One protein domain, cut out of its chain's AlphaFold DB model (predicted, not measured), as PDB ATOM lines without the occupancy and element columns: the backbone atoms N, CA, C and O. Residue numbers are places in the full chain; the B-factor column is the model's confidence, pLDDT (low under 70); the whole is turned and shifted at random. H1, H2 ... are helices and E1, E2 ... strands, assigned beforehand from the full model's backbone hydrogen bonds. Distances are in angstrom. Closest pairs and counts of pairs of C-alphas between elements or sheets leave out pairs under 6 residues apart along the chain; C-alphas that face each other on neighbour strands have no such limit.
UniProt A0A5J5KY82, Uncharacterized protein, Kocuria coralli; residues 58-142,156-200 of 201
ATOM      1  N   LEU A  58     -38.140  60.536  40.838       74.19
ATOM      2  CA  LEU A  58     -39.071  59.459  41.154       74.19
ATOM      3  C   LEU A  58     -39.924  59.888  42.343       74.19
ATOM      4  O   LEU A  58     -39.413  60.348  43.366       74.19
ATOM      5  N   THR A  59     -41.234  59.790  42.177       80.81
ATOM      6  CA  THR A  59     -42.199  60.071  43.231       80.81
ATOM      7  C   THR A  59     -43.142  58.895  43.345       80.81
ATOM      8  O   THR A  59     -43.796  58.533  42.368       80.81
ATOM      9  N   ILE A  60     -43.203  58.309  44.533       81.81
ATOM     10  CA  ILE A  60     -44.112  57.212  44.832       81.81
ATOM     11  C   ILE A  60     -45.371  57.833  45.432       81.81
ATOM     12  O   ILE A  60     -45.297  58.621  46.381       81.81
ATOM     13  N   SER A  61     -46.529  57.534  44.858       83.56
ATOM     14  CA  SER A  61     -47.820  57.999  45.359       83.56
ATOM     15  C   SER A  61     -48.626  56.797  45.851       83.56
ATOM     16  O   SER A  61     -49.337  56.196  45.049       83.56
ATOM     17  N   PRO A  62     -48.517  56.425  47.146       80.50
ATOM     18  CA  PRO A  62     -49.264  55.292  47.696       80.50
ATOM     19  C   PRO A  62     -50.779  55.446  47.543       80.50
ATOM     20  O   PRO A  62     -51.452  54.484  47.204       80.50
ATOM     21  N   ALA A  63     -51.295  56.669  47.723       79.94
ATOM     22  CA  ALA A  63     -52.721  56.975  47.609       79.94
ATOM     23  C   ALA A  63     -53.261  56.811  46.179       79.94
ATOM     24  O   ALA A  63     -54.384  56.363  45.995       79.94
ATOM     25  N   GLU A  64     -52.464  57.161  45.168       82.12
ATOM     26  CA  GLU A  64     -52.871  57.044  43.762       82.12
ATOM     27  C   GLU A  64     -52.477  55.691  43.148       82.12
ATOM     28  O   GLU A  64     -52.889  55.395  42.034       82.12
ATOM     29  N   GLN A  65     -51.666  54.884  43.842       85.44
ATOM     30  CA  GLN A  65     -51.079  53.634  43.339       85.44
ATOM     31  C   GLN A  65     -50.217  53.822  42.073       85.44
ATOM     32  O   GLN A  65     -50.220  53.005  41.149       85.44
ATOM     33  N   LEU A  66     -49.449  54.919  42.028       87.19
ATOM     34  CA  LEU A  66     -48.614  55.295  40.882       87.19
ATOM     35  C   LEU A  66     -47.164  55.563  41.301       87.19
ATOM     36  O   LEU A  66     -46.890  56.173  42.342       87.19
ATOM     37  N   ILE A  67     -46.225  55.212  40.424       85.12
ATOM     38  CA  ILE A  67     -44.858  55.733  40.426       85.12
ATOM     39  C   ILE A  67     -44.734  56.762  39.306       85.12
ATOM     40  O   ILE A  67     -44.822  56.452  38.116       85.12
ATOM     41  N   ARG A  68     -44.490  58.018  39.682       84.12
ATOM     42  CA  ARG A  68     -44.203  59.097  38.736       84.12
ATOM     43  C   ARG A  68     -42.698  59.231  38.572       84.12
ATOM     44  O   ARG A  68     -41.998  59.628  39.501       84.12
ATOM     45  N   THR A  69     -42.205  58.922  37.383       79.94
ATOM     46  CA  THR A  69     -40.846  59.258  36.950       79.94
ATOM     47  C   THR A  69     -40.867  60.570  36.158       79.94
ATOM     48  O   THR A  69     -41.925  61.068  35.781       79.94
ATOM     49  N   ARG A  70     -39.698  61.131  35.821       70.88
ATOM     50  CA  ARG A  70     -39.627  62.323  34.952       70.88
ATOM     51  C   ARG A  70     -40.251  62.099  33.568       70.88
ATOM     52  O   ARG A  70     -40.740  63.050  32.974       70.88
ATOM     53  N   ARG A  71     -40.144  60.882  33.028       74.31
ATOM     54  CA  ARG A  71     -40.535  60.577  31.642       74.31
ATOM     55  C   ARG A  71     -41.888  59.879  31.541       74.31
ATOM     56  O   ARG A  71     -42.450  59.849  30.454       74.31
ATOM     57  N   ARG A  72     -42.354  59.247  32.620       80.94
ATOM     58  CA  ARG A  72     -43.505  58.336  32.614       80.94
ATOM     59  C   ARG A  72     -44.200  58.318  33.966       80.94
ATOM     60  O   ARG A  72     -43.531  58.368  34.998       80.94
ATOM     61  N   VAL A  73     -45.514  58.157  33.942       86.62
ATOM     62  CA  VAL A  73     -46.316  57.757  35.100       86.62
ATOM     63  C   VAL A  73     -46.655  56.285  34.911       86.62
ATOM     64  O   VAL A  73     -47.149  55.912  33.852       86.62
ATOM     65  N   VAL A  74     -46.315  55.457  35.892       85.38
ATOM     66  CA  VAL A  74     -46.452  54.001  35.810       85.38
ATOM     67  C   VAL A  74     -47.333  53.534  36.970       85.38
ATOM     68  O   VAL A  74     -46.992  53.829  38.118       85.38
ATOM     69  N   PRO A  75     -48.461  52.853  36.714       86.88
ATOM     70  CA  PRO A  75     -49.286  52.300  37.779       86.88
ATOM     71  C   PRO A  75     -48.584  51.122  38.456       86.88
ATOM     72  O   PRO A  75     -47.792  50.422  37.826       86.88
ATOM     73  N   TYR A  76     -48.894  50.873  39.729       85.50
ATOM     74  CA  TYR A  76     -48.320  49.747  40.475       85.50
ATOM     75  C   TYR A  76     -48.564  48.406  39.779       85.50
ATOM     76  O   TYR A  76     -47.666  47.574  39.700       85.50
ATOM     77  N   GLY A  77     -49.745  48.250  39.179       80.62
ATOM     78  CA  GLY A  77     -50.104  47.064  38.412       80.62
ATOM     79  C   GLY A  77     -49.358  46.883  37.086       80.62
ATOM     80  O   GLY A  77     -49.701  45.971  36.351       80.62
ATOM     81  N   ALA A  78     -48.385  47.724  36.733       84.06
ATOM     82  CA  ALA A  78     -47.490  47.474  35.597       84.06
ATOM     83  C   ALA A  78     -46.153  46.836  36.020       84.06
ATOM     84  O   ALA A  78     -45.332  46.516  35.159       84.06
ATOM     85  N   PHE A  79     -45.905  46.686  37.326       86.06
ATOM     86  CA  PHE A  79     -44.689  46.064  37.838       86.06
ATOM     87  C   PHE A  79     -44.904  44.572  38.086       86.06
ATOM     88  O   PHE A  79     -45.811  44.177  38.813       86.06
ATOM     89  N   ALA A  80     -44.020  43.769  37.508       85.19
ATOM     90  CA  ALA A  80     -43.952  42.325  37.680       85.19
ATOM     91  C   ALA A  80     -42.908  41.932  38.729       85.19
ATOM     92  O   ALA A  80     -43.069  40.944  39.436       85.19
ATOM     93  N   ALA A  81     -41.837  42.721  38.864       87.00
ATOM     94  CA  ALA A  81     -40.795  42.439  39.839       87.00
ATOM     95  C   ALA A  81     -40.018  43.674  40.297       87.00
ATOM     96  O   ALA A  81     -39.975  44.707  39.620       87.00
ATOM     97  N   ILE A  82     -39.348  43.523  41.439       89.94
ATOM     98  CA  ILE A  82     -38.405  44.496  41.993       89.94
ATOM     99  C   ILE A  82     -37.072  43.799  42.231       89.94
ATOM    100  O   ILE A  82     -37.003  42.829  42.983       89.94
ATOM    101  N   ASP A  83     -36.006  44.308  41.632       89.75
ATOM    102  CA  ASP A  83     -34.652  43.801  41.832       89.75
ATOM    103  C   ASP A  83     -33.844  44.764  42.703       89.75
ATOM    104  O   ASP A  83     -33.724  45.954  42.394       89.75
ATOM    105  N   PHE A  84     -33.285  44.247  43.796       87.94
ATOM    106  CA  PHE A  84     -32.444  45.007  44.711       87.94
ATOM    107  C   PHE A  84     -30.973  44.725  44.404       87.94
ATOM    108  O   PHE A  84     -30.430  43.660  44.721       87.94
ATOM    109  N   ARG A  85     -30.293  45.707  43.807       84.31
ATOM    110  CA  ARG A  85     -28.918  45.554  43.320       84.31
ATOM    111  C   ARG A  85     -27.962  46.535  43.966       84.31
ATOM    112  O   ARG A  85     -28.305  47.672  44.258       84.31
ATOM    113  N   SER A  86     -26.714  46.097  44.090       77.44
ATOM    114  CA  SER A  86     -25.578  46.933  44.473       77.44
ATOM    115  C   SER A  86     -24.554  46.957  43.334       77.44
ATOM    116  O   SER A  86     -23.543  46.250  43.408       77.44
ATOM    117  N   PRO A  87     -24.785  47.714  42.244       67.56
ATOM    118  CA  PRO A  87     -23.741  47.965  41.259       67.56
ATOM    119  C   PRO A  87     -22.511  48.537  41.974       67.56
ATOM    120  O   PRO A  87     -22.585  49.607  42.572       67.56
ATOM    121  N   GLN A  88     -21.377  47.829  41.888       58.91
ATOM    122  CA  GLN A  88     -20.136  48.020  42.671       58.91
ATOM    123  C   GLN A  88     -19.594  49.464  42.774       58.91
ATOM    124  O   GLN A  88     -18.671  49.712  43.543       58.91
ATOM    125  N   LYS A  89     -20.106  50.418  41.986       58.41
ATOM    126  CA  LYS A  89     -19.644  51.815  41.929       58.41
ATOM    127  C   LYS A  89     -20.763  52.868  41.923       58.41
ATOM    128  O   LYS A  89     -20.474  54.031  41.658       58.41
ATOM    129  N   ALA A  90     -22.026  52.490  42.134       59.19
ATOM    130  CA  ALA A  90     -23.155  53.422  42.011       59.19
ATOM    131  C   ALA A  90     -24.139  53.392  43.193       59.19
ATOM    132  O   ALA A  90     -25.185  54.027  43.103       59.19
ATOM    133  N   GLY A  91     -23.816  52.694  44.282       72.81
ATOM    134  CA  GLY A  91     -24.703  52.524  45.433       72.81
ATOM    135  C   GLY A  91     -25.710  51.388  45.248       72.81
ATOM    136  O   GLY A  91     -25.604  50.591  44.316       72.81
ATOM    137  N   ILE A  92     -26.678  51.319  46.153       78.62
ATOM    138  CA  ILE A  92     -27.747  50.325  46.200       78.62
ATOM    139  C   ILE A  92     -29.002  50.902  45.543       78.62
ATOM    140  O   ILE A  92     -29.402  52.032  45.835       78.62
ATOM    141  N   TRP A  93     -29.635  50.114  44.679       83.31
ATOM    142  CA  TRP A  93     -30.805  50.496  43.893       83.31
ATOM    143  C   TRP A  93     -31.906  49.445  43.994       83.31
ATOM    144  O   TRP A  93     -31.620  48.250  44.027       83.31
ATOM    145  N   ALA A  94     -33.157  49.902  43.981       87.12
ATOM    146  CA  ALA A  94     -34.322  49.097  43.634       87.12
ATOM    147  C   ALA A  94     -34.736  49.421  42.196       87.12
ATOM    148  O   ALA A  94     -35.115  50.553  41.877       87.12
ATOM    149  N   GLU A  95     -34.648  48.428  41.325       88.69
ATOM    150  CA  GLU A  95     -35.058  48.502  39.928       88.69
ATOM    151  C   GLU A  95     -36.416  47.815  39.765       88.69
ATOM    152  O   GLU A  95     -36.588  46.665  40.155       88.69
ATOM    153  N   PHE A  96     -37.387  48.520  39.190       88.44
ATOM    154  CA  PHE A  96     -38.751  48.028  39.014       88.44
ATOM    155  C   PHE A  96     -38.950  47.597  37.561       88.44
ATOM    156  O   PHE A  96     -38.751  48.408  36.650       88.44
ATOM    157  N   PHE A  97     -39.361  46.353  37.336       87.00
ATOM    158  CA  PHE A  97     -39.493  45.745  36.009       87.00
ATOM    159  C   PHE A  97     -40.946  45.394  35.684       87.00
ATOM    160  O   PHE A  97     -41.721  45.066  36.580       87.00
ATOM    161  N   SER A  98     -41.299  45.456  34.399       86.25
ATOM    162  CA  SER A  98     -42.489  44.800  33.838       86.25
ATOM    163  C   SER A  98     -42.182  43.356  33.434       86.25
ATOM    164  O   SER A  98     -41.018  42.948  33.462       86.25
ATOM    165  N   ASP A  99     -43.205  42.624  32.985       79.69
ATOM    166  CA  ASP A  99     -43.115  41.221  32.546       79.69
ATOM    167  C   ASP A  99     -42.028  40.989  31.482       79.69
ATOM    168  O   ASP A  99     -41.329  39.979  31.489       79.69
ATOM    169  N   ASP A 100     -41.802  41.975  30.609       76.88
ATOM    170  CA  ASP A 100     -40.788  41.901  29.552       76.88
ATOM    171  C   ASP A 100     -39.341  41.819  30.068       76.88
ATOM    172  O   ASP A 100     -38.452  41.443  29.303       76.88
ATOM    173  N   CYS A 101     -39.061  42.239  31.308       69.50
ATOM    174  CA  CYS A 101     -37.740  42.218  31.965       69.50
ATOM    175  C   CYS A 101     -36.573  42.915  31.227       69.50
ATOM    176  O   CYS A 101     -35.449  42.935  31.724       69.50
ATOM    177  N   LYS A 102     -36.797  43.521  30.052       77.50
ATOM    178  CA  LYS A 102     -35.728  44.073  29.198       77.50
ATOM    179  C   LYS A 102     -35.064  45.314  29.786       77.50
ATOM    180  O   LYS A 102     -33.869  45.528  29.585       77.50
ATOM    181  N   ARG A 103     -35.846  46.192  30.421       81.88
ATOM    182  CA  ARG A 103     -35.378  47.459  31.005       81.88
ATOM    183  C   ARG A 103     -36.217  47.824  32.228       81.88
ATOM    184  O   ARG A 103     -37.427  47.608  32.191       81.88
ATOM    185  N   PRO A 104     -35.613  48.434  33.260       84.38
ATOM    186  CA  PRO A 104     -36.373  48.912  34.399       84.38
ATOM    187  C   PRO A 104     -37.296  50.062  33.976       84.38
ATOM    188  O   PRO A 104     -36.884  51.004  33.289       84.38
ATOM    189  N   LEU A 105     -38.556  49.984  34.395       84.75
ATOM    190  CA  LEU A 105     -39.558  51.037  34.237       84.75
ATOM    191  C   LEU A 105     -39.309  52.199  35.204       84.75
ATOM    192  O   LEU A 105     -39.607  53.355  34.888       84.75
ATOM    193  N   ALA A 106     -38.754  51.890  36.373       85.50
ATOM    194  CA  ALA A 106     -38.381  52.858  37.385       85.50
ATOM    195  C   ALA A 106     -37.139  52.378  38.151       85.50
ATOM    196  O   ALA A 106     -36.878  51.180  38.234       85.50
ATOM    197  N   CYS A 107     -36.379  53.316  38.713       83.00
ATOM    198  CA  CYS A 107     -35.209  53.031  39.541       83.00
ATOM    199  C   CYS A 107     -35.236  53.949  40.763       83.00
ATOM    200  O   CYS A 107     -35.327  55.172  40.616       83.00
ATOM    201  N   LEU A 108     -35.135  53.363  41.950       81.50
ATOM    202  CA  LEU A 108     -35.045  54.048  43.233       81.50
ATOM    203  C   LEU A 108     -33.636  53.862  43.795       81.50
ATOM    204  O   LEU A 108     -33.181  52.731  43.933       81.50
ATOM    205  N   ALA A 109     -32.955  54.953  44.138       77.62
ATOM    206  CA  ALA A 109     -31.729  54.864  44.924       77.62
ATOM    207  C   ALA A 109     -32.092  54.606  46.391       77.62
ATOM    208  O   ALA A 109     -32.910  55.322  46.966       77.62
ATOM    209  N   ILE A 110     -31.483  53.575  46.964       75.56
ATOM    210  CA  ILE A 110     -31.738  53.104  48.323       75.56
ATOM    211  C   ILE A 110     -30.671  53.629  49.281       75.56
ATOM    212  O   ILE A 110     -30.992  54.235  50.302       75.56
ATOM    213  N   ASP A 111     -29.399  53.385  48.969       70.81
ATOM    214  CA  ASP A 111     -28.291  53.765  49.842       70.81
ATOM    215  C   ASP A 111     -26.950  53.789  49.112       70.81
ATOM    216  O   ASP A 111     -26.873  53.389  47.955       70.81
ATOM    217  N   GLU A 112     -25.898  54.291  49.765       59.03
ATOM    218  CA  GLU A 112     -24.532  54.435  49.225       59.03
ATOM    219  C   GLU A 112     -24.468  55.226  47.903       59.03
ATOM    220  O   GLU A 112     -23.467  55.252  47.187       59.03
ATOM    221  N   SER A 113     -25.561  55.909  47.590       51.66
ATOM    222  CA  SER A 113     -25.681  56.870  46.519       51.66
ATOM    223  C   SER A 113     -25.247  58.230  47.074       51.66
ATOM    224  O   SER A 113     -25.497  58.527  48.235       51.66
ATOM    225  N   LEU A 114     -24.601  59.081  46.276       45.16
ATOM    226  CA  LEU A 114     -24.148  60.432  46.672       45.16
ATOM    227  C   LEU A 114     -25.268  61.403  47.146       45.16
ATOM    228  O   LEU A 114     -24.999  62.583  47.360       45.16
ATOM    229  N   MET A 115     -26.516  60.950  47.293       51.53
ATOM    230  CA  MET A 115     -27.610  61.686  47.938       51.53
ATOM    231  C   MET A 115     -28.125  60.936  49.159       51.53
ATOM    232  O   MET A 115     -27.879  59.745  49.328       51.53
ATOM    233  N   ALA A 116     -28.871  61.674  49.985       57.69
ATOM    234  CA  ALA A 116     -29.425  61.207  51.243       57.69
ATOM    235  C   ALA A 116     -30.051  59.801  51.125       57.69
ATOM    236  O   ALA A 116     -30.759  59.537  50.146       57.69
ATOM    237  N   PRO A 117     -29.788  58.918  52.108       68.94
ATOM    238  CA  PRO A 117     -30.305  57.554  52.123       68.94
ATOM    239  C   PRO A 117     -31.827  57.550  51.985       68.94
ATOM    240  O   PRO A 117     -32.493  58.558  52.266       68.94
ATOM    241  N   ALA A 118     -32.378  56.423  51.538       75.38
ATOM    242  CA  ALA A 118     -33.816  56.287  51.445       75.38
ATOM    243  C   ALA A 118     -34.454  56.503  52.820       75.38
ATOM    244  O   ALA A 118     -34.020  55.928  53.821       75.38
ATOM    245  N   THR A 119     -35.453  57.383  52.863       82.12
ATOM    246  CA  THR A 119     -36.130  57.735  54.113       82.12
ATOM    247  C   THR A 119     -37.082  56.621  54.538       82.12
ATOM    248  O   THR A 119     -37.464  55.772  53.727       82.12
ATOM    249  N   VAL A 120     -37.494  56.633  55.807       86.25
ATOM    250  CA  VAL A 120     -38.469  55.672  56.349       86.25
ATOM    251  C   VAL A 120     -39.742  55.658  55.497       86.25
ATOM    252  O   VAL A 120     -40.245  54.593  55.149       86.25
ATOM    253  N   GLU A 121     -40.208  56.823  55.044       85.81
ATOM    254  CA  GLU A 121     -41.407  56.946  54.211       85.81
ATOM    255  C   GLU A 121     -41.216  56.337  52.818       85.81
ATOM    256  O   GLU A 121     -42.164  55.811  52.234       85.81
ATOM    257  N   GLN A 122     -40.003  56.406  52.262       85.81
ATOM    258  CA  GLN A 122     -39.691  55.787  50.970       85.81
ATOM    259  C   GLN A 122     -39.701  54.262  51.096       85.81
ATOM    260  O   GLN A 122     -40.287  53.585  50.250       85.81
ATOM    261  N   TRP A 123     -39.132  53.731  52.177       89.31
ATOM    262  CA  TRP A 123     -39.181  52.304  52.487       89.31
ATOM    263  C   TRP A 123     -40.604  51.811  52.759       89.31
ATOM    264  O   TRP A 123     -41.018  50.805  52.181       89.31
ATOM    265  N   ALA A 124     -41.386  52.562  53.536       89.81
ATOM    266  CA  ALA A 124     -42.796  52.278  53.779       89.81
ATOM    267  C   ALA A 124     -43.618  52.293  52.479       89.81
ATOM    268  O   ALA A 124     -44.482  51.440  52.281       89.81
ATOM    269  N   ALA A 125     -43.318  53.210  51.553       87.94
ATOM    270  CA  ALA A 125     -43.983  53.263  50.255       87.94
ATOM    271  C   ALA A 125     -43.651  52.046  49.370       87.94
ATOM    272  O   ALA A 125     -44.549  51.510  48.719       87.94
ATOM    273  N   VAL A 126     -42.396  51.577  49.370       89.00
ATOM    274  CA  VAL A 126     -42.003  50.334  48.676       89.00
ATOM    275  C   VAL A 126     -42.707  49.128  49.296       89.00
ATOM    276  O   VAL A 126     -43.293  48.329  48.570       89.00
ATOM    277  N   ARG A 127     -42.722  49.029  50.629       92.25
ATOM    278  CA  ARG A 127     -43.426  47.976  51.377       92.25
ATOM    279  C   ARG A 127     -44.915  47.929  51.048       92.25
ATOM    280  O   ARG A 127     -45.439  46.865  50.736       92.25
ATOM    281  N   HIS A 128     -45.578  49.083  51.047       88.56
ATOM    282  CA  HIS A 128     -46.990  49.202  50.684       88.56
ATOM    283  C   HIS A 128     -47.255  48.779  49.234       88.56
ATOM    284  O   HIS A 128     -48.223  48.076  48.961       88.56
ATOM    285  N   MET A 129     -46.379  49.162  48.301       88.44
ATOM    286  CA  MET A 129     -46.489  48.739  46.906       88.44
ATOM    287  C   MET A 129     -46.369  47.215  46.764       88.44
ATOM    288  O   MET A 129     -47.194  46.612  46.085       88.44
ATOM    289  N   VAL A 130     -45.383  46.590  47.420       89.12
ATOM    290  CA  VAL A 130     -45.206  45.126  47.395       89.12
ATOM    291  C   VAL A 130     -46.447  44.426  47.946       89.12
ATOM    292  O   VAL A 130     -46.959  43.520  47.298       89.12
ATOM    293  N   ALA A 131     -46.963  44.874  49.094       86.56
ATOM    294  CA  ALA A 131     -48.152  44.291  49.716       86.56
ATOM    295  C   ALA A 131     -49.404  44.410  48.833       86.56
ATOM    296  O   ALA A 131     -50.141  43.437  48.684       86.56
ATOM    297  N   LEU A 132     -49.621  45.575  48.209       83.88
ATOM    298  CA  LEU A 132     -50.755  45.794  47.311       83.88
ATOM    299  C   LEU A 132     -50.679  44.935  46.047       83.88
ATOM    300  O   LEU A 132     -51.670  44.312  45.679       83.88
ATOM    301  N   VAL A 133     -49.526  44.902  45.369       80.12
ATOM    302  CA  VAL A 133     -49.397  44.170  44.097       80.12
ATOM    303  C   VAL A 133     -49.416  42.658  44.325       80.12
ATOM    304  O   VAL A 133     -49.993  41.940  43.518       80.12
ATOM    305  N   ALA A 134     -48.865  42.186  45.446       74.88
ATOM    306  CA  ALA A 134     -48.896  40.777  45.835       74.88
ATOM    307  C   ALA A 134     -50.247  40.309  46.417       74.88
ATOM    308  O   ALA A 134     -50.350  39.171  46.869       74.88
ATOM    309  N   GLY A 135     -51.267  41.175  46.453       64.44
ATOM    310  CA  GLY A 135     -52.619  40.807  46.880       64.44
ATOM    311  C   GLY A 135     -52.828  40.682  48.395       64.44
ATOM    312  O   GLY A 135     -53.849  40.150  48.816       64.44
ATOM    313  N   GLN A 136     -51.923  41.191  49.241       53.31
ATOM    314  CA  GLN A 136     -52.071  41.148  50.707       53.31
ATOM    315  C   GLN A 136     -52.890  42.325  51.288       53.31
ATOM    316  O   GLN A 136     -52.622  42.768  52.404       53.31
ATOM    317  N   GLY A 137     -53.899  42.850  50.573       42.25
ATOM    318  CA  GLY A 137     -54.693  43.963  51.121       42.25
ATOM    319  C   GLY A 137     -55.817  44.588  50.288       42.25
ATOM    320  O   GLY A 137     -56.116  45.755  50.526       42.25
ATOM    321  N   SER A 138     -56.448  43.901  49.330       36.22
ATOM    322  CA  SER A 138     -57.675  44.427  48.704       36.22
ATOM    323  C   SER A 138     -58.508  43.326  48.051       36.22
ATOM    324  O   SER A 138     -57.992  42.572  47.229       36.22
ATOM    325  N   ASP A 139     -59.808  43.302  48.361       36.78
ATOM    326  CA  ASP A 139     -60.852  42.470  47.738       36.78
ATOM    327  C   ASP A 139     -61.082  42.773  46.242       36.78
ATOM    328  O   ASP A 139     -61.909  42.141  45.587       36.78
ATOM    329  N   LEU A 140     -60.336  43.714  45.655       40.16
ATOM    330  CA  LEU A 140     -60.303  43.903  44.209       40.16
ATOM    331  C   LEU A 140     -59.251  42.978  43.585       40.16
ATOM    332  O   LEU A 140     -58.093  43.349  43.387       40.16
ATOM    333  N   HIS A 141     -59.694  41.769  43.242       42.09
ATOM    334  CA  HIS A 141     -59.065  40.935  42.222       42.09
ATOM    335  C   HIS A 141     -58.771  41.775  40.964       42.09
ATOM    336  O   HIS A 141     -59.651  42.015  40.139       42.09
ATOM    337  N   VAL A 142     -57.517  42.184  40.771       43.12
ATOM    338  CA  VAL A 142     -56.972  42.324  39.420       43.12
ATOM    339  C   VAL A 142     -56.504  40.923  39.070       43.12
ATOM    340  O   VAL A 142     -55.510  40.470  39.631       43.12
ATOM    341  N   TRP A 156     -34.201  36.597  35.186       67.88
ATOM    342  CA  TRP A 156     -33.882  37.477  36.296       67.88
ATOM    343  C   TRP A 156     -32.393  37.370  36.633       67.88
ATOM    344  O   TRP A 156     -31.840  36.277  36.736       67.88
ATOM    345  N   HIS A 157     -31.732  38.509  36.831       67.94
ATOM    346  CA  HIS A 157     -30.316  38.519  37.207       67.94
ATOM    347  C   HIS A 157     -30.081  38.073  38.659       67.94
ATOM    348  O   HIS A 157     -28.976  37.649  38.995       67.94
ATOM    349  N   GLY A 158     -31.093  38.202  39.525       74.00
ATOM    350  CA  GLY A 158     -31.046  37.801  40.930       74.00
ATOM    351  C   GLY A 158     -31.900  36.569  41.227       74.00
ATOM    352  O   GLY A 158     -32.700  36.120  40.406       74.00
ATOM    353  N   ARG A 159     -31.755  36.023  42.440       83.56
ATOM    354  CA  ARG A 159     -32.546  34.865  42.884       83.56
ATOM    355  C   ARG A 159     -33.971  35.310  43.245       83.56
ATOM    356  O   ARG A 159     -34.097  36.198  44.095       83.56
ATOM    357  N   PRO A 160     -35.027  34.697  42.680       85.31
ATOM    358  CA  PRO A 160     -36.398  35.075  42.994       85.31
ATOM    359  C   PRO A 160     -36.705  34.878  44.486       85.31
ATOM    360  O   PRO A 160     -36.174  33.971  45.141       85.31
ATOM    361  N   MET A 161     -37.535  35.766  45.020       87.44
ATOM    362  CA  MET A 161     -37.992  35.808  46.403       87.44
ATOM    363  C   MET A 161     -39.500  36.101  46.423       87.44
ATOM    364  O   MET A 161     -39.942  37.012  45.716       87.44
ATOM    365  N   PRO A 162     -40.287  35.373  47.235       86.50
ATOM    366  CA  PRO A 162     -41.717  35.619  47.351       86.50
ATOM    367  C   PRO A 162     -42.008  36.950  48.073       86.50
ATOM    368  O   PRO A 162     -41.272  37.315  49.001       86.50
ATOM    369  N   PRO A 163     -43.109  37.648  47.733       88.00
ATOM    370  CA  PRO A 163     -43.465  38.937  48.330       88.00
ATOM    371  C   PRO A 163     -43.570  38.925  49.852       88.00
ATOM    372  O   PRO A 163     -43.065  39.835  50.497       88.00
ATOM    373  N   ALA A 164     -44.155  37.879  50.444       87.62
ATOM    374  CA  ALA A 164     -44.319  37.779  51.896       87.62
ATOM    375  C   ALA A 164     -42.972  37.810  52.644       87.62
ATOM    376  O   ALA A 164     -42.831  38.483  53.664       87.62
ATOM    377  N   GLN A 165     -41.952  37.133  52.102       89.56
ATOM    378  CA  GLN A 165     -40.605  37.162  52.673       89.56
ATOM    379  C   GLN A 165     -39.970  38.549  52.522       89.56
ATOM    380  O   GLN A 165     -39.335  39.041  53.455       89.56
ATOM    381  N   ALA A 166     -40.166  39.193  51.370       90.69
ATOM    382  CA  ALA A 166     -39.678  40.546  51.137       90.69
ATOM    383  C   ALA A 166     -40.332  41.565  52.083       90.69
ATOM    384  O   ALA A 166     -39.627  42.407  52.633       90.69
ATOM    385  N   ILE A 167     -41.644  41.462  52.329       92.62
ATOM    386  CA  ILE A 167     -42.382  42.325  53.265       92.62
ATOM    387  C   ILE A 167     -41.810  42.202  54.677       92.62
ATOM    388  O   ILE A 167     -41.514  43.225  55.284       92.62
ATOM    389  N   GLY A 168     -41.554  40.984  55.168       91.88
ATOM    390  CA  GLY A 168     -40.942  40.795  56.489       91.88
ATOM    391  C   GLY A 168     -39.563  41.459  56.615       91.88
ATOM    392  O   GLY A 168     -39.247  42.056  57.644       91.88
ATOM    393  N   ILE A 169     -38.753  41.422  55.552       93.44
ATOM    394  CA  ILE A 169     -37.452  42.110  55.524       93.44
ATOM    395  C   ILE A 169     -37.632  43.634  55.478       93.44
ATOM    396  O   ILE A 169     -36.892  44.357  56.149       93.44
ATOM    397  N   LEU A 170     -38.598  44.129  54.701       93.31
ATOM    398  CA  LEU A 170     -38.905  45.556  54.606       93.31
ATOM    399  C   LEU A 170     -39.421  46.109  55.939       93.31
ATOM    400  O   LEU A 170     -38.969  47.175  56.343       93.31
ATOM    401  N   ASP A 171     -40.277  45.376  56.651       95.25
ATOM    402  CA  ASP A 171     -40.783  45.758  57.975       95.25
ATOM    403  C   ASP A 171     -39.641  45.855  58.997       95.25
ATOM    404  O   ASP A 171     -39.502  46.867  59.688       95.25
ATOM    405  N   ALA A 172     -38.749  44.859  59.023       94.75
ATOM    406  CA  ALA A 172     -37.553  44.900  59.863       94.75
ATOM    407  C   ALA A 172     -36.629  46.082  59.508       94.75
ATOM    408  O   ALA A 172     -36.027  46.699  60.389       94.75
ATOM    409  N   HIS A 173     -36.509  46.411  58.220       93.94
ATOM    410  CA  HIS A 173     -35.675  47.519  57.751       93.94
ATOM    411  C   HIS A 173     -36.265  48.896  58.074       93.94
ATOM    412  O   HIS A 173     -35.521  49.819  58.410       93.94
ATOM    413  N   ILE A 174     -37.588  49.035  57.997       94.00
ATOM    414  CA  ILE A 174     -38.313  50.240  58.410       94.00
ATOM    415  C   ILE A 174     -38.065  50.487  59.900       94.00
ATOM    416  O   ILE A 174     -37.547  51.548  60.242       94.00
ATOM    417  N   ALA A 175     -38.285  49.476  60.750       95.06
ATOM    418  CA  ALA A 175     -38.026  49.570  62.188       95.06
ATOM    419  C   ALA A 175     -36.559  49.932  62.494       95.06
ATOM    420  O   ALA A 175     -36.277  50.792  63.325       95.06
ATOM    421  N   TRP A 176     -35.606  49.333  61.771       93.44
ATOM    422  CA  TRP A 176     -34.183  49.677  61.874       93.44
ATOM    423  C   TRP A 176     -33.904  51.158  61.576       93.44
ATOM    424  O   TRP A 176     -33.091  51.788  62.260       93.44
ATOM    425  N   CYS A 177     -34.548  51.722  60.554       90.69
ATOM    426  CA  CYS A 177     -34.386  53.132  60.200       90.69
ATOM    427  C   CYS A 177     -35.091  54.061  61.204       90.69
ATOM    428  O   CYS A 177     -34.554  55.123  61.518       90.69
ATOM    429  N   GLU A 178     -36.244  53.659  61.745       92.31
ATOM    430  CA  GLU A 178     -36.975  54.402  62.785       92.31
ATOM    431  C   GLU A 178     -36.169  54.537  64.082       92.31
ATOM    432  O   GLU A 178     -36.225  55.577  64.734       92.31
ATOM    433  N   THR A 179     -35.324  53.554  64.415       92.06
ATOM    434  CA  THR A 179     -34.378  53.665  65.542       92.06
ATOM    435  C   THR A 179     -33.167  54.567  65.245       92.06
ATOM    436  O   THR A 179     -32.201  54.573  66.005       92.06
ATOM    437  N   GLY A 180     -33.167  55.304  64.128       86.88
ATOM    438  CA  GLY A 180     -32.116  56.257  63.755       86.88
ATOM    439  C   GLY A 180     -30.887  55.638  63.082       86.88
ATOM    440  O   GLY A 180     -29.897  56.335  62.842       86.88
ATOM    441  N   ASN A 181     -30.917  54.344  62.751       88.25
ATOM    442  CA  ASN A 181     -29.796  53.715  62.060       88.25
ATOM    443  C   ASN A 181     -29.771  54.080  60.571       88.25
ATOM    444  O   ASN A 181     -30.791  54.329  59.931       88.25
ATOM    445  N   ARG A 182     -28.574  54.039  59.975       82.81
ATOM    446  CA  ARG A 182     -28.408  54.254  58.531       82.81
ATOM    447  C   ARG A 182     -28.968  53.071  57.737       82.81
ATOM    448  O   ARG A 182     -28.621  51.919  58.015       82.81
ATOM    449  N   SER A 183     -29.740  53.374  56.695       81.75
ATOM    450  CA  SER A 183     -30.330  52.394  55.771       81.75
ATOM    451  C   SER A 183     -29.266  51.513  55.071       81.75
ATOM    452  O   SER A 183     -29.486  50.333  54.817       81.75
ATOM    453  N   GLY A 184     -28.056  52.033  54.855       79.31
ATOM    454  CA  GLY A 184     -26.994  51.376  54.084       79.31
ATOM    455  C   GLY A 184     -26.044  50.552  54.920       79.31
ATOM    456  O   GLY A 184     -25.098  49.964  54.392       79.31
ATOM    457  N   HIS A 185     -26.252  50.528  56.237       84.94
ATOM    458  CA  HIS A 185     -25.339  49.876  57.156       84.94
ATOM    459  C   HIS A 185     -25.126  48.401  56.769       84.94
ATOM    460  O   HIS A 185     -26.025  47.726  56.269       84.94
ATOM    461  N   ARG A 186     -23.923  47.863  57.006       84.94
ATOM    462  CA  ARG A 186     -23.588  46.468  56.644       84.94
ATOM    463  C   ARG A 186     -24.473  45.432  57.341       84.94
ATOM    464  O   ARG A 186     -24.602  44.321  56.851       84.94
ATOM    465  N   ARG A 187     -25.061  45.808  58.479       89.31
ATOM    466  CA  ARG A 187     -26.002  44.990  59.262       89.31
ATOM    467  C   ARG A 187     -27.473  45.355  59.029       89.31
ATOM    468  O   ARG A 187     -28.327  44.816  59.716       89.31
ATOM    469  N   ALA A 188     -27.764  46.289  58.122       89.62
ATOM    470  CA  ALA A 188     -29.137  46.692  57.858       89.62
ATOM    471  C   ALA A 188     -29.936  45.514  57.263       89.62
ATOM    472  O   ALA A 188     -29.408  44.832  56.375       89.62
ATOM    473  N   PRO A 189     -31.193  45.286  57.689       92.69
ATOM    474  CA  PRO A 189     -32.003  44.164  57.209       92.69
ATOM    475  C   PRO A 189     -32.166  44.116  55.684       92.69
ATOM    476  O   PRO A 189     -32.140  43.030  55.104       92.69
ATOM    477  N   MET A 190     -32.214  45.274  55.007       90.62
ATOM    478  CA  MET A 190     -32.294  45.338  53.538       90.62
ATOM    479  C   MET A 190     -31.160  44.593  52.814       90.62
ATOM    480  O   MET A 190     -31.330  44.208  51.659       90.62
ATOM    481  N   ARG A 191     -30.016  44.328  53.471       89.00
ATOM    482  CA  ARG A 191     -28.909  43.553  52.880       89.00
ATOM    483  C   ARG A 191     -29.351  42.152  52.449       89.00
ATOM    484  O   ARG A 191     -28.786  41.625  51.495       89.00
ATOM    485  N   ALA A 192     -30.370  41.581  53.093       90.50
ATOM    486  CA  ALA A 192     -30.946  40.291  52.713       90.50
ATOM    487  C   ALA A 192     -31.689  40.323  51.361       90.50
ATOM    488  O   ALA A 192     -31.870  39.272  50.743       90.50
ATOM    489  N   LEU A 193     -32.089  41.511  50.889       89.19
ATOM    490  CA  LEU A 193     -32.708  41.706  49.575       89.19
ATOM    491  C   LEU A 193     -31.666  41.812  48.454       89.19
ATOM    492  O   LEU A 193     -32.007  41.606  47.296       89.19
ATOM    493  N   LEU A 194     -30.397  42.107  48.756       88.88
ATOM    494  CA  LEU A 194     -29.390  42.303  47.712       88.88
ATOM    495  C   LEU A 194     -29.157  41.026  46.895       88.88
ATOM    496  O   LEU A 194     -28.905  39.951  47.442       88.88
ATOM    497  N   GLY A 195     -29.219  41.159  45.567       84.38
ATOM    498  CA  GLY A 195     -29.121  40.029  44.639       84.38
ATOM    499  C   GLY A 195     -30.383  39.161  44.600       84.38
ATOM    500  O   GLY A 195     -30.346  38.043  44.075       84.38
ATOM    501  N   ARG A 196     -31.491  39.648  45.170       87.56
ATOM    502  CA  ARG A 196     -32.808  39.017  45.116       87.56
ATOM    503  C   ARG A 196     -33.749  39.819  44.233       87.56
ATOM    504  O   ARG A 196     -33.688  41.045  44.178       87.56
ATOM    505  N   VAL A 197     -34.658  39.089  43.599       88.06
ATOM    506  CA  VAL A 197     -35.754  39.656  42.819       88.06
ATOM    507  C   VAL A 197     -37.059  39.327  43.515       88.06
ATOM    508  O   VAL A 197     -37.415  38.160  43.649       88.06
ATOM    509  N   VAL A 198     -37.763  40.350  43.982       87.75
ATOM    510  CA  VAL A 198     -39.104  40.210  44.543       87.75
ATOM    511  C   VAL A 198     -40.075  40.086  43.381       87.75
ATOM    512  O   VAL A 198     -40.292  41.058  42.660       87.75
ATOM    513  N   VAL A 199     -40.610  38.884  43.186       86.62
ATOM    514  CA  VAL A 199     -41.561  38.578  42.112       86.62
ATOM    515  C   VAL A 199     -42.955  38.931  42.610       86.62
ATOM    516  O   VAL A 199     -43.422  38.344  43.580       86.62
ATOM    517  N   LEU A 200     -43.577  39.935  41.999       81.75
ATOM    518  CA  LEU A 200     -44.885  40.458  42.393       81.75
ATOM    519  C   LEU A 200     -46.037  39.754  41.665       81.75
ATOM    520  O   LEU A 200     -47.156  39.776  42.174       81.75
TER     521      LEU A 200
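AT A GLANCE: This is residues 58 to 142 and 156 to 200 of the 201 residues of an uncharacterized protein of Kocuria coralli (UniProt A0A5J5KY82). A twisted sheet of five strands, E6, E5, E4, E8 and E7, has helices H1 and H3 over one face, and the longest helix, H2, packs side by side with H1. A second, small sheet, E1, E2 and E3, sits to one side, beside H1 and near the edge strand E6. The printed part has 130 residues with three named helices and eight named strands, in the order E1 E2 E3 E4 E5 E6 H1 E7 H2 H3 E8. The small sheet is antiparallel and the large one mixed; the class is mixed, helices and strands. The whole is compact, with a radius of gyration of the C-alphas of 13.8 A and spans of 38 by 29 by 28 A.

HOW THE PARTS SIT: E1, residues 59 to 61, E2, 66 to 68, and E3, 73 to 75, form a meander, each strand the antiparallel neighbour of the one before; N 59 and O 68 are 2.8 A apart, N 67 and O 74 2.8 A. E4, 81 to 85, E5, 92 to 97, and E6, 106 to 111, form a second meander, with N 83 and O 95 at 2.8 A and N 94 and O 108 at 2.8 A. H1, 120 to 133, is on their sheet at a height of 10.3 A, over E4 and only just over E6, on which 3 of its C-alphas fall. It runs along the strands, at 17 degrees to E4 on the local plane. H1 only grazes the small sheet, with its residues 121 to 129; the closest C-alphas of E1 and H1, Ile 60 and Ala 125, are 6.7 A apart. E7, 159 to 161, and E8, 196 to 199, are parallel neighbours, with N 161 and O 197 at 2.8 A. E8 is the antiparallel neighbour of E4, with N 198 and O 82 at 2.8 A. E7, H2, H3 and E8 make a strand-helix-strand unit, two parallel neighbour strands with helices between, H2 being residues 163 to 178 and H3 189 to 193; its crossover is right-handed. H1 and H2 touch at a shallow tilt of 15 degrees, opposite ways; their closest C-alphas, Val 120 and Ile 174, are 5.8 A apart. H2 only grazes the large sheet, with residues 163 to 167. H3 touches H2, with C-alphas 173 and 189 the closest at 5.0 A, and lies over E4 on the same face as H1. Every O i to N i+4 pair is within hydrogen-bond range in H1 and H2; H3 has 0 of 1, but 2 of 2 O i to N i+3 pairs.

IN THESE COORDINATES: E1 begins at C-alpha 59, (-42.199, 60.071, 43.231), and E8 ends at C-alpha 199, (-41.561, 38.578, 42.112). From first to last C-alpha, E5 measures 16.2 A, E6 16.1 A, H1 20.0 A and H2 22.1 A.

THE WHOLE: The C-alphas farthest apart, Lys 89 and Asp 139, are 42.7 A apart. Residues 143 to 155 are not printed, and C-alphas 142 and 156 are 23.8 A apart across this cut. Of the links that are printed whole, none is long. Mean pLDDT of the printed part is 80.4; it is under 70 at residues 87 to 90, 101, 112 to 117, 135 to 142 and 156 to 157.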